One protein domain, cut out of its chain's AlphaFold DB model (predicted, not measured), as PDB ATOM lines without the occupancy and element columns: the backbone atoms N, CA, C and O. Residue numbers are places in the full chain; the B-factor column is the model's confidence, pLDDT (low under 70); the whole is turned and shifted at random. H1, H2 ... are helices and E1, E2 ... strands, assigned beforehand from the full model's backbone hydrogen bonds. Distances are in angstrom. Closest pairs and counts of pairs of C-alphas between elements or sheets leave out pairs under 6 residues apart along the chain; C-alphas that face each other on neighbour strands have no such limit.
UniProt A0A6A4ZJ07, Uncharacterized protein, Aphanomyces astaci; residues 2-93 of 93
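What this domain is: This is residues 2 to 93 of the 93 residues of an uncharacterized protein of Aphanomyces astaci (UniProt A0A6A4ZJ07). With little regular structure, the domain is a loose assembly of loops with one long two-stranded hairpin, E1 and E2, and a small hairpin, E3 and E4, set apart from it, whose residues 80 to 85 stick out. The short helix H1 comes just before E1. The printed part has 92 residues, 31 of them in named elements, mostly strand, in the order H1 E1 E2 E3 E4; both sheets are antiparallel. It is loose, with a radius of gyration of the C-alphas of 16.7 A and spans of 47 by 34 by 25 A.

Where its parts are: E1, residues 43 to 51, is 25.0 A long and begins at C-alpha 43 (25.829, 49.690, 94.282). E2, residues 56 to 64, is 26.8 A long. H1 is residues 35 to 39, 6.0 A. E3 is residues 78 to 81, 9.7 A, and E4 residues 84 to 87, 10.1 A, ending at C-alpha 87 (30.670, 71.711, 79.621).

How they stand to each other: In the hairpin E1 and E2, N 47 and O 60 are within hydrogen-bond range at 2.9 A. In the hairpin E3 and E4, N 79 and O 86 are, at 2.9 A. E2 and E3 are apart. H1 has its O i to N i+4 pair within range.

The domain as a whole: The C-alphas of Lys 32 and Asp 83 are the farthest apart, 47.5 A. The printed part has no cut. The link E2 to E3, 13 residues, is long. Residues 73 to 75 and 88 to 93 have pLDDT under 70.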
ATOM      1  N   HIS A   2      23.921  47.835 102.834       91.00
ATOM      2  CA  HIS A   2      24.686  48.688 103.743       91.00
ATOM      3  C   HIS A   2      24.686  50.107 103.186       91.00
ATOM      4  O   HIS A   2      24.930  50.276 101.991       91.00
ATOM      5  N   ASP A   3      24.433  51.095 104.039       93.44
ATOM      6  CA  ASP A   3      24.621  52.492 103.664       93.44
ATOM      7  C   ASP A   3      26.114  52.806 103.653       93.44
ATOM      8  O   ASP A   3      26.842  52.463 104.587       93.44
ATOM      9  N   LEU A   4      26.566  53.445 102.575       94.69
ATOM     10  CA  LEU A   4      27.948  53.869 102.401       94.69
ATOM     11  C   LEU A   4      28.051  55.357 102.752       94.69
ATOM     12  O   LEU A   4      27.484  56.180 102.029       94.69
ATOM     13  N   PRO A   5      28.744  55.735 103.844       94.50
ATOM     14  CA  PRO A   5      28.908  57.136 104.211       94.50
ATOM     15  C   PRO A   5      29.609  57.929 103.105       94.50
ATOM     16  O   PRO A   5      30.781  57.692 102.804       94.50
ATOM     17  N   LEU A   6      28.898  58.875 102.496       95.38
ATOM     18  CA  LEU A   6      29.478  59.767 101.497       95.38
ATOM     19  C   LEU A   6      30.265  60.887 102.178       95.38
ATOM     20  O   LEU A   6      29.845  61.395 103.218       95.38
ATOM     21  N   VAL A   7      31.364  61.320 101.554       95.69
ATOM     22  CA  VAL A   7      32.150  62.488 101.995       95.69
ATOM     23  C   VAL A   7      31.258  63.726 102.087       95.69
ATOM     24  O   VAL A   7      31.303  64.465 103.066       95.69
ATOM     25  N   GLN A   8      30.407  63.915 101.081       94.06
ATOM     26  CA  GLN A   8      29.357  64.916 101.079       94.06
ATOM     27  C   GLN A   8      28.064  64.238 100.614       94.06
ATOM     28  O   GLN A   8      27.993  63.816  99.467       94.06
ATOM     29  N   PRO A   9      27.065  64.051 101.491       93.25
ATOM     30  CA  PRO A   9      25.803  63.405 101.123       93.25
ATOM     31  C   PRO A   9      24.711  64.394 100.697       93.25
ATOM     32  O   PRO A   9      23.676  63.976 100.187       93.25
ATOM     33  N   THR A  10      24.893  65.695 100.957       93.50
ATOM     34  CA  THR A  10      23.871  66.719 100.709       93.50
ATOM     35  C   THR A  10      24.469  67.972 100.083       93.50
ATOM     36  O   THR A  10      25.603  68.368 100.370       93.50
ATOM     37  N   TRP A  11      23.670  68.609  99.234       91.75
ATOM     38  CA  TRP A  11      23.983  69.880  98.595       91.75
ATOM     39  C   TRP A  11      22.760  70.790  98.704       91.75
ATOM     40  O   TRP A  11      21.659  70.348  98.375       91.75
ATOM     41  N   PRO A  12      22.921  72.053  99.135       88.62
ATOM     42  CA  PRO A  12      21.807  73.001  99.200       88.62
ATOM     43  C   PRO A  12      21.184  73.307  97.832       88.62
ATOM     44  O   PRO A  12      20.000  73.607  97.746       88.62
ATOM     45  N   SER A  13      21.993  73.249  96.772       87.94
ATOM     46  CA  SER A  13      21.585  73.429  95.381       87.94
ATOM     47  C   SER A  13      22.533  72.628  94.498       87.94
ATOM     48  O   SER A  13      23.748  72.696  94.692       87.94
ATOM     49  N   ILE A  14      21.996  71.900  93.522       85.69
ATOM     50  CA  ILE A  14      22.782  71.146  92.539       85.69
ATOM     51  C   ILE A  14      22.479  71.739  91.166       85.69
ATOM     52  O   ILE A  14      21.440  71.453  90.585       85.69
ATOM     53  N   ASN A  15      23.389  72.583  90.679       83.38
ATOM     54  CA  ASN A  15      23.309  73.205  89.348       83.38
ATOM     55  C   ASN A  15      24.470  72.777  88.433       83.38
ATOM     56  O   ASN A  15      24.596  73.282  87.324       83.38
ATOM     57  N   MET A  16      25.340  71.885  88.913       80.94
ATOM     58  CA  MET A  16      26.472  71.321  88.177       80.94
ATOM     59  C   MET A  16      26.569  69.821  88.473       80.94
ATOM     60  O   MET A  16      26.050  69.389  89.509       80.94
ATOM     61  N   PRO A  17      27.246  69.031  87.619       84.06
ATOM     62  CA  PRO A  17      27.559  67.640  87.916       84.06
ATOM     63  C   PRO A  17      28.295  67.501  89.250       84.06
ATOM     64  O   PRO A  17      29.113  68.341  89.628       84.06
ATOM     65  N   VAL A  18      27.993  66.422  89.965       86.62
ATOM     66  CA  VAL A  18      28.563  66.128  91.277       86.62
ATOM     67  C   VAL A  18      29.086  64.703  91.278       86.62
ATOM     68  O   VAL A  18      28.386  63.770  90.887       86.62
ATOM     69  N   THR A  19      30.300  64.531  91.789       89.12
ATOM     70  CA  THR A  19      30.880  63.213  92.041       89.12
ATOM     71  C   THR A  19      30.541  62.767  93.458       89.12
ATOM     72  O   THR A  19      30.910  63.422  94.434       89.12
ATOM     73  N   LEU A  20      29.855  61.631  93.585       91.19
ATOM     74  CA  LEU A  20      29.669  60.982  94.880       91.19
ATOM     75  C   LEU A  20      30.931  60.211  95.263       91.19
ATOM     76  O   LEU A  20      31.435  59.414  94.478       91.19
ATOM     77  N   ILE A  21      31.416  60.424  96.487       92.50
ATOM     78  CA  ILE A  21      32.650  59.805  96.977       92.50
ATOM     79  C   ILE A  21      32.360  59.093  98.293       92.50
ATOM     80  O   ILE A  21      31.897  59.716  99.248       92.50
ATOM     81  N   HIS A  22      32.679  57.801  98.350       93.50
ATOM     82  CA  HIS A  22      32.757  57.016  99.579       93.50
ATOM     83  C   HIS A  22      34.208  56.571  99.785       93.50
ATOM     84  O   HIS A  22      34.825  56.027  98.871       93.50
ATOM     85  N   VAL A  23      34.757  56.808 100.978       93.56
ATOM     86  CA  VAL A  23      36.136  56.431 101.307       93.56
ATOM     87  C   VAL A  23      36.162  55.006 101.854       93.56
ATOM     88  O   VAL A  23      35.453  54.681 102.804       93.56
ATOM     89  N   LEU A  24      37.019  54.166 101.273       91.38
ATOM     90  CA  LEU A  24      37.249  52.788 101.707       91.38
ATOM     91  C   LEU A  24      38.273  52.743 102.855       91.38
ATOM     92  O   LEU A  24      39.390  52.256 102.690       91.38
ATOM     93  N   ASP A  25      37.914  53.294 104.014       92.31
ATOM     94  CA  ASP A  25      38.717  53.205 105.242       92.31
ATOM     95  C   ASP A  25      38.216  52.095 106.182       92.31
ATOM     96  O   ASP A  25      37.240  51.419 105.882       92.31
ATOM     97  N   ALA A  26      38.849  51.914 107.344       93.19
ATOM     98  CA  ALA A  26      38.508  50.849 108.295       93.19
ATOM     99  C   ALA A  26      37.051  50.869 108.813       93.19
ATOM    100  O   ALA A  26      36.600  49.867 109.374       93.19
ATOM    101  N   SER A  27      36.333  51.985 108.664       91.25
ATOM    102  CA  SER A  27      34.913  52.111 109.010       91.25
ATOM    103  C   SER A  27      33.979  51.698 107.868       91.25
ATOM    104  O   SER A  27      32.803  51.418 108.110       91.25
ATOM    105  N   SER A  28      34.491  51.625 106.636       92.94
ATOM    106  CA  SER A  28      33.723  51.214 105.469       92.94
ATOM    107  C   SER A  28      33.339  49.734 105.559       92.94
ATOM    108  O   SER A  28      34.199  48.881 105.808       92.94
ATOM    109  N   PRO A  29      32.074  49.378 105.266       91.69
ATOM    110  CA  PRO A  29      31.681  47.977 105.131       91.69
ATOM    111  C   PRO A  29      32.395  47.291 103.957       91.69
ATOM    112  O   PRO A  29      32.416  46.066 103.895       91.69
ATOM    113  N   LEU A  30      32.998  48.066 103.051       90.81
ATOM    114  CA  LEU A  30      33.720  47.576 101.886       90.81
ATOM    115  C   LEU A  30      35.232  47.407 102.115       90.81
ATOM    116  O   LEU A  30      35.912  46.842 101.267       90.81
ATOM    117  N   TYR A  31      35.762  47.823 103.272       88.38
ATOM    118  CA  TYR A  31      37.206  47.875 103.549       88.38
ATOM    119  C   TYR A  31      37.953  46.545 103.400       88.38
ATOM    120  O   TYR A  31      39.129  46.521 103.052       88.38
ATOM    121  N   LYS A  32      37.293  45.434 103.744       85.81
ATOM    122  CA  LYS A  32      37.919  44.104 103.826       85.81
ATOM    123  C   LYS A  32      37.670  43.235 102.595       85.81
ATOM    124  O   LYS A  32      38.044  42.065 102.617       85.81
ATOM    125  N   HIS A  33      36.992  43.765 101.584       87.12
ATOM    126  CA  HIS A  33      36.706  43.026 100.365       87.12
ATOM    127  C   HIS A  33      37.853  43.194  99.370       87.12
ATOM    128  O   HIS A  33      38.409  44.281  99.237       87.12
ATOM    129  N   ASP A  34      38.219  42.097  98.716       87.00
ATOM    130  CA  ASP A  34      39.131  42.108  97.578       87.00
ATOM    131  C   ASP A  34      38.390  42.523  96.298       87.00
ATOM    132  O   ASP A  34      37.161  42.652  96.276       87.00
ATOM    133  N   ASP A  35      39.147  42.747  95.224       84.62
ATOM    134  CA  ASP A  35      38.607  43.208  93.943       84.62
ATOM    135  C   ASP A  35      37.537  42.248  93.389       84.62
ATOM    136  O   ASP A  35      36.526  42.698  92.848       84.62
ATOM    137  N   ASP A  36      37.701  40.936  93.593       85.44
ATOM    138  CA  ASP A  36      36.736  39.917  93.168       85.44
ATOM    139  C   ASP A  36      35.413  40.037  93.942       85.44
ATOM    140  O   ASP A  36      34.336  40.074  93.335       85.44
ATOM    141  N   ALA A  37      35.453  40.164  95.272       87.00
ATOM    142  CA  ALA A  37      34.251  40.352  96.085       87.00
ATOM    143  C   ALA A  37      33.559  41.694  95.801       87.00
ATOM    144  O   ALA A  37      32.325  41.769  95.769       87.00
ATOM    145  N   LEU A  38      34.333  42.754  95.559       85.62
ATOM    146  CA  LEU A  38      33.792  44.048  95.154       85.62
ATOM    147  C   LEU A  38      33.147  43.970  93.763       85.62
ATOM    148  O   LEU A  38      32.064  44.520  93.578       85.62
ATOM    149  N   SER A  39      33.730  43.225  92.819       85.69
ATOM    150  CA  SER A  39      33.161  43.022  91.476       85.69
ATOM    151  C   SER A  39      31.799  42.321  91.486       85.69
ATOM    152  O   SER A  39      30.950  42.603  90.645       85.69
ATOM    153  N   ALA A  40      31.560  41.450  92.471       87.06
ATOM    154  CA  ALA A  40      30.290  40.750  92.663       87.06
ATOM    155  C   ALA A  40      29.242  41.575  93.437       87.06
ATOM    156  O   ALA A  40      28.106  41.128  93.620       87.06
ATOM    157  N   THR A  41      29.613  42.758  93.930       88.75
ATOM    158  CA  THR A  41      28.713  43.649  94.666       88.75
ATOM    159  C   THR A  41      27.863  44.465  93.686       88.75
ATOM    160  O   THR A  41      28.266  44.691  92.551       88.75
ATOM    161  N   SER A  42      26.695  44.948  94.112       92.12
ATOM    162  CA  SER A  42      25.908  45.958  93.384       92.12
ATOM    163  C   SER A  42      25.799  47.225  94.228       92.12
ATOM    164  O   SER A  42      25.464  47.141  95.414       92.12
ATOM    165  N   LEU A  43      26.025  48.393  93.631       92.38
ATOM    166  CA  LEU A  43      25.829  49.690  94.282       92.38
ATOM    167  C   LEU A  43      24.510  50.311  93.829       92.38
ATOM    168  O   LEU A  43      24.187  50.316  92.644       92.38
ATOM    169  N   LEU A  44      23.756  50.870  94.772       94.25
ATOM    170  CA  LEU A  44      22.528  51.613  94.503       94.25
ATOM    171  C   LEU A  44      22.746  53.079  94.878       94.25
ATOM    172  O   LEU A  44      22.880  53.405  96.055       94.25
ATOM    173  N   GLY A  45      22.751  53.956  93.879       94.06
ATOM    174  CA  GLY A  45      22.683  55.399  94.073       94.06
ATOM    175  C   GLY A  45      21.230  55.837  94.205       94.06
ATOM    176  O   GLY A  45      20.417  55.555  93.323       94.06
ATOM    177  N   LEU A  46      20.904  56.521  95.300       94.50
ATOM    178  CA  LEU A  46      19.603  57.142  95.531       94.50
ATOM    179  C   LEU A  46      19.794  58.647  95.643       94.50
ATOM    180  O   LEU A  46      20.620  59.116  96.422       94.50
ATOM    181  N   PHE A  47      19.004  59.389  94.880       93.44
ATOM    182  CA  PHE A  47      19.040  60.840  94.856       93.44
ATOM    183  C   PHE A  47      17.634  61.377  95.056       93.44
ATOM    184  O   PHE A  47      16.671  60.881  94.470       93.44
ATOM    185  N   SER A  48      17.530  62.420  95.864       94.44
ATOM    186  CA  SER A  48      16.305  63.185  96.032       94.44
ATOM    187  C   SER A  48      16.642  64.661  96.057       94.44
ATOM    188  O   SER A  48      17.665  65.049  96.623       94.44
ATOM    189  N   GLY A  49      15.768  65.480  95.498       94.44
ATOM    190  CA  GLY A  49      15.930  66.926  95.485       94.44
ATOM    191  C   GLY A  49      14.582  67.618  95.414       94.44
ATOM    192  O   GLY A  49      13.571  66.998  95.097       94.44
ATOM    193  N   PHE A  50      14.565  68.906  95.730       94.81
ATOM    194  CA  PHE A  50      13.402  69.744  95.482       94.81
ATOM    195  C   PHE A  50      13.558  70.402  94.112       94.81
ATOM    196  O   PHE A  50      14.515  71.143  93.893       94.81
ATOM    197  N   ASP A  51      12.638  70.117  93.197       93.44
ATOM    198  CA  ASP A  51      12.587  70.752  91.888       93.44
ATOM    199  C   ASP A  51      11.787  72.056  91.991       93.44
ATOM    200  O   ASP A  51      10.592  72.058  92.295       93.44
ATOM    201  N   SER A  52      12.453  73.185  91.749       91.38
ATOM    202  CA  SER A  52      11.838  74.512  91.843       91.38
ATOM    203  C   SER A  52      10.865  74.830  90.706       91.38
ATOM    204  O   SER A  52      10.057  75.743  90.849       91.38
ATOM    205  N   THR A  53      10.935  74.115  89.581       92.38
ATOM    206  CA  THR A  53      10.037  74.304  88.432       92.38
ATOM    207  C   THR A  53       8.661  73.731  88.739       92.38
ATOM    208  O   THR A  53       7.649  74.387  88.502       92.38
ATOM    209  N   PHE A  54       8.626  72.526  89.309       92.62
ATOM    210  CA  PHE A  54       7.383  71.847  89.685       92.62
ATOM    211  C   PHE A  54       6.951  72.139  91.127       92.62
ATOM    212  O   PHE A  54       5.810  71.871  91.482       92.62
ATOM    213  N   CYS A  55       7.831  72.740  91.939       94.44
ATOM    214  CA  CYS A  55       7.642  72.942  93.379       94.44
ATOM    215  C   CYS A  55       7.385  71.626  94.132       94.44
ATOM    216  O   CYS A  55       6.606  71.581  95.086       94.44
ATOM    217  N   GLU A  56       8.056  70.557  93.709       96.50
ATOM    218  CA  GLU A  56       7.854  69.198  94.210       96.50
ATOM    219  C   GLU A  56       9.184  68.512  94.534       96.50
ATOM    220  O   GLU A  56      10.244  68.860  94.011       96.50
ATOM    221  N   THR A  57       9.141  67.504  95.408       95.69
ATOM    222  CA  THR A  57      10.300  66.639  95.653       95.69
ATOM    223  C   THR A  57      10.382  65.561  94.582       95.69
ATOM    224  O   THR A  57       9.472  64.746  94.437       95.69
ATOM    225  N   VAL A  58      11.507  65.522  93.876       95.25
ATOM    226  CA  VAL A  58      11.819  64.529  92.848       95.25
ATOM    227  C   VAL A  58      12.814  63.501  93.373       95.25
ATOM    228  O   VAL A  58      13.621  63.784  94.262       95.25
ATOM    229  N   TYR A  59      12.763  62.300  92.798       95.50
ATOM    230  CA  TYR A  59      13.621  61.180  93.168       95.50
ATOM    231  C   TYR A  59      14.211  60.533  91.921       95.50
ATOM    232  O   TYR A  59      13.530  60.368  90.910       95.50
ATOM    233  N   SER A  60      15.461  60.103  92.019       94.94
ATOM    234  CA  SER A  60      16.137  59.305  91.006       94.94
ATOM    235  C   SER A  60      16.901  58.167  91.671       94.94
ATOM    236  O   SER A  60      17.353  58.275  92.814       94.94
ATOM    237  N   ARG A  61      17.031  57.049  90.959       95.62
ATOM    238  CA  ARG A  61      17.817  55.902  91.406       95.62
ATOM    239  C   ARG A  61      18.600  55.310  90.251       95.62
ATOM    240  O   ARG A  61      18.088  55.233  89.134       95.62
ATOM    241  N   HIS A  62      19.793  54.822  90.544       94.56
ATOM    242  CA  HIS A  62      20.628  54.129  89.573       94.56
ATOM    243  C   HIS A  62      21.360  52.965  90.233       94.56
ATOM    244  O   HIS A  62      21.780  53.076  91.384       94.56
ATOM    245  N   ILE A  63      21.495  51.848  89.517       94.50
ATOM    246  CA  ILE A  63      22.217  50.667  89.999       94.50
ATOM    247  C   ILE A  63      23.478  50.502  89.163       94.50
ATOM    248  O   ILE A  63      23.398  50.442  87.940       94.50
ATOM    249  N   TYR A  64      24.613  50.366  89.837       91.25
ATOM    250  CA  TYR A  64      25.891  50.007  89.240       91.25
ATOM    251  C   TYR A  64      26.186  48.545  89.573       91.25
ATOM    252  O   TYR A  64      26.125  48.147  90.736       91.25
ATOM    253  N   THR A  65      26.473  47.744  88.550       88.19
ATOM    254  CA  THR A  65      26.779  46.306  88.681       88.19
ATOM    255  C   THR A  65      28.191  45.955  88.230       88.19
ATOM    256  O   THR A  65      28.606  44.812  88.365       88.19
ATOM    257  N   THR A  66      28.903  46.917  87.646       81.94
ATOM    258  CA  THR A  66      30.234  46.732  87.074       81.94
ATOM    259  C   THR A  66      31.114  47.878  87.538       81.94
ATOM    260  O   THR A  66      30.662  49.024  87.576       81.94
ATOM    261  N   TYR A  67      32.368  47.571  87.864       78.38
ATOM    262  CA  TYR A  67      33.334  48.535  88.380       78.38
ATOM    263  C   TYR A  67      34.657  48.387  87.649       78.38
ATOM    264  O   TYR A  67      35.044  47.284  87.258       78.38
ATOM    265  N   GLU A  68      35.365  49.499  87.510       80.19
ATOM    266  CA  GLU A  68      36.742  49.520  87.039       80.19
ATOM    267  C   GLU A  68      37.629  50.073  88.155       80.19
ATOM    268  O   GLU A  68      37.443  51.200  88.613       80.19
ATOM    269  N   PHE A  69      38.596  49.274  88.604       79.81
ATOM    270  CA  PHE A  69      39.563  49.689  89.617       79.81
ATOM    271  C   PHE A  69      40.744  50.424  88.983       79.81
ATOM    272  O   PHE A  69      41.159  50.131  87.863       79.81
ATOM    273  N   GLY A  70      41.306  51.385  89.720       76.88
ATOM    274  CA  GLY A  70      42.550  52.064  89.345       76.88
ATOM    275  C   GLY A  70      42.434  53.078  88.204       76.88
ATOM    276  O   GLY A  70      43.446  53.673  87.836       76.88
ATOM    277  N   LYS A  71      41.234  53.319  87.664       76.38
ATOM    278  CA  LYS A  71      41.005  54.423  86.732       76.38
ATOM    279  C   LYS A  71      40.631  55.690  87.507       76.38
ATOM    280  O   LYS A  71      39.629  55.674  88.223       76.38
ATOM    281  N   PRO A  72      41.412  56.779  87.400       71.38
ATOM    282  CA  PRO A  72      40.953  58.063  87.897       71.38
ATOM    283  C   PRO A  72      39.697  58.484  87.126       71.38
ATOM    284  O   PRO A  72      39.538  58.147  85.954       71.38
ATOM    285  N   ILE A  73      38.811  59.235  87.776       67.50
ATOM    286  CA  ILE A  73      37.809  60.023  87.054       67.50
ATOM    287  C   ILE A  73      38.604  61.176  86.433       67.50
ATOM    288  O   ILE A  73      39.061  62.050  87.164       67.50
ATOM    289  N   VAL A  74      38.896  61.084  85.132       57.47
ATOM    290  CA  VAL A  74      39.839  61.992  84.441       57.47
ATOM    291  C   VAL A  74      39.142  63.093  83.645       57.47
ATOM    292  O   VAL A  74      39.815  64.013  83.196       57.47
ATOM    293  N   ASP A  75      37.820  63.023  83.493       65.81
ATOM    294  CA  ASP A  75      37.078  64.020  82.730       65.81
ATOM    295  C   ASP A  75      36.499  65.079  83.665       65.81
ATOM    296  O   ASP A  75      35.508  64.861  84.373       65.81
ATOM    297  N   ASP A  76      37.144  66.245  83.658       71.75
ATOM    298  CA  ASP A  76      36.584  67.458  84.229       71.75
ATOM    299  C   ASP A  76      35.314  67.808  83.447       71.75
ATOM    300  O   ASP A  76      35.355  68.325  82.332       71.75
ATOM    301  N   ALA A  77      34.154  67.550  84.054       75.50
ATOM    302  CA  ALA A  77      32.857  67.851  83.445       75.50
ATOM    303  C   ALA A  77      32.640  69.359  83.185       75.50
ATOM    304  O   ALA A  77      31.689  69.744  82.499       75.50
ATOM    305  N   VAL A  78      33.495  70.212  83.760       78.06
ATOM    306  CA  VAL A  78      33.420  71.671  83.692       78.06
ATOM    307  C   VAL A  78      34.803  72.238  83.400       78.06
ATOM    308  O   VAL A  78      35.729  72.050  84.185       78.06
ATOM    309  N   THR A  79      34.926  72.996  82.312       81.50
ATOM    310  CA  THR A  79      36.141  73.742  81.972       81.50
ATOM    311  C   THR A  79      35.868  75.242  82.039       81.50
ATOM    312  O   THR A  79      34.861  75.744  81.541       81.50
ATOM    313  N   LEU A  80      36.773  75.984  82.681       79.88
ATOM    314  CA  LEU A  80      36.709  77.443  82.741       79.88
ATOM    315  C   LEU A  80      37.476  78.032  81.558       79.88
ATOM    316  O   LEU A  80      38.679  77.810  81.422       79.88
ATOM    317  N   THR A  81      36.790  78.809  80.725       83.19
ATOM    318  CA  THR A  81      37.374  79.512  79.580       83.19
ATOM    319  C   THR A  81      37.358  81.025  79.825       83.19
ATOM    320  O   THR A  81      36.599  81.512  80.666       83.19
ATOM    321  N   PRO A  82      38.180  81.816  79.108       86.25
ATOM    322  CA  PRO A  82      38.132  83.278  79.206       86.25
ATOM    323  C   PRO A  82      36.745  83.870  78.911       86.25
ATOM    324  O   PRO A  82      36.416  84.942  79.417       86.25
ATOM    325  N   ASP A  83      35.939  83.149  78.130       86.75
ATOM    326  CA  ASP A  83      34.628  83.581  77.651       86.75
ATOM    327  C   ASP A  83      33.471  83.039  78.514       86.75
ATOM    328  O   ASP A  83      32.319  83.431  78.318       86.75
ATOM    329  N   GLY A  84      33.752  82.156  79.484       81.69
ATOM    330  CA  GLY A  84      32.744  81.602  80.386       81.69
ATOM    331  C   GLY A  84      33.044  80.190  80.897       81.69
ATOM    332  O   GLY A  84      34.172  79.841  81.232       81.69
ATOM    333  N   VAL A  85      31.988  79.387  81.019       79.69
ATOM    334  CA  VAL A  85      32.039  77.994  81.479       79.69
ATOM    335  C   VAL A  85      31.663  77.102  80.301       79.69
ATOM    336  O   VAL A  85      30.566  77.256  79.762       79.69
ATOM    337  N   SER A  86      32.548  76.188  79.905       77.25
ATOM    338  CA  SER A  86      32.239  75.129  78.944       77.25
ATOM    339  C   SER A  86      31.978  73.807  79.665       77.25
ATOM    340  O   SER A  86      32.572  73.507  80.705       77.25
ATOM    341  N   TRP A  87      31.057  73.025  79.111       75.00
ATOM    342  CA  TRP A  87      30.670  71.711  79.621       75.00
ATOM    343  C   TRP A  87      31.321  70.632  78.752       75.00
ATOM    344  O   TRP A  87      31.472  70.832  77.550       75.00
ATOM    345  N   GLY A  88      31.720  69.513  79.356       63.03
ATOM    346  CA  GLY A  88      32.540  68.461  78.732       63.03
ATOM    347  C   GLY A  88      31.921  67.647  77.580       63.03
ATOM    348  O   GLY A  88      32.391  66.543  77.342       63.03
ATOM    349  N   ASP A  89      30.916  68.160  76.861       56.91
ATOM    350  CA  ASP A  89      30.210  67.445  75.779       56.91
ATOM    351  C   ASP A  89      30.434  68.035  74.365       56.91
ATOM    352  O   ASP A  89      29.833  67.558  73.403       56.91
ATOM    353  N   ASP A  90      31.310  69.033  74.190       51.06
ATOM    354  CA  ASP A  90      31.569  69.631  72.861       51.06
ATOM    355  C   ASP A  90      32.470  68.774  71.932       51.06
ATOM    356  O   ASP A  90      32.643  69.128  70.768       51.06
ATOM    357  N   ASP A  91      32.996  67.629  72.394       43.38
ATOM    358  CA  ASP A  91      33.957  66.783  71.647       43.38
ATOM    359  C   ASP A  91      33.404  65.405  71.195       43.38
ATOM    360  O   ASP A  91      34.164  64.524  70.786       43.38
ATOM    361  N   MET A  92      32.081  65.188  71.226       42.44
ATOM    362  CA  MET A  92      31.434  63.954  70.722       42.44
ATOM    363  C   MET A  92      30.556  64.179  69.475       42.44
ATOM    364  O   MET A  92      29.434  63.668  69.396       42.44
ATOM    365  N   MET A  93      31.068  64.914  68.481       35.72
ATOM    366  CA  MET A  93      30.508  64.968  67.116       35.72
ATOM    367  C   MET A  93      31.509  64.488  66.068       35.72
ATOM    368  O   MET A  93      32.658  64.978  66.074       35.72
TER     369      MET A  93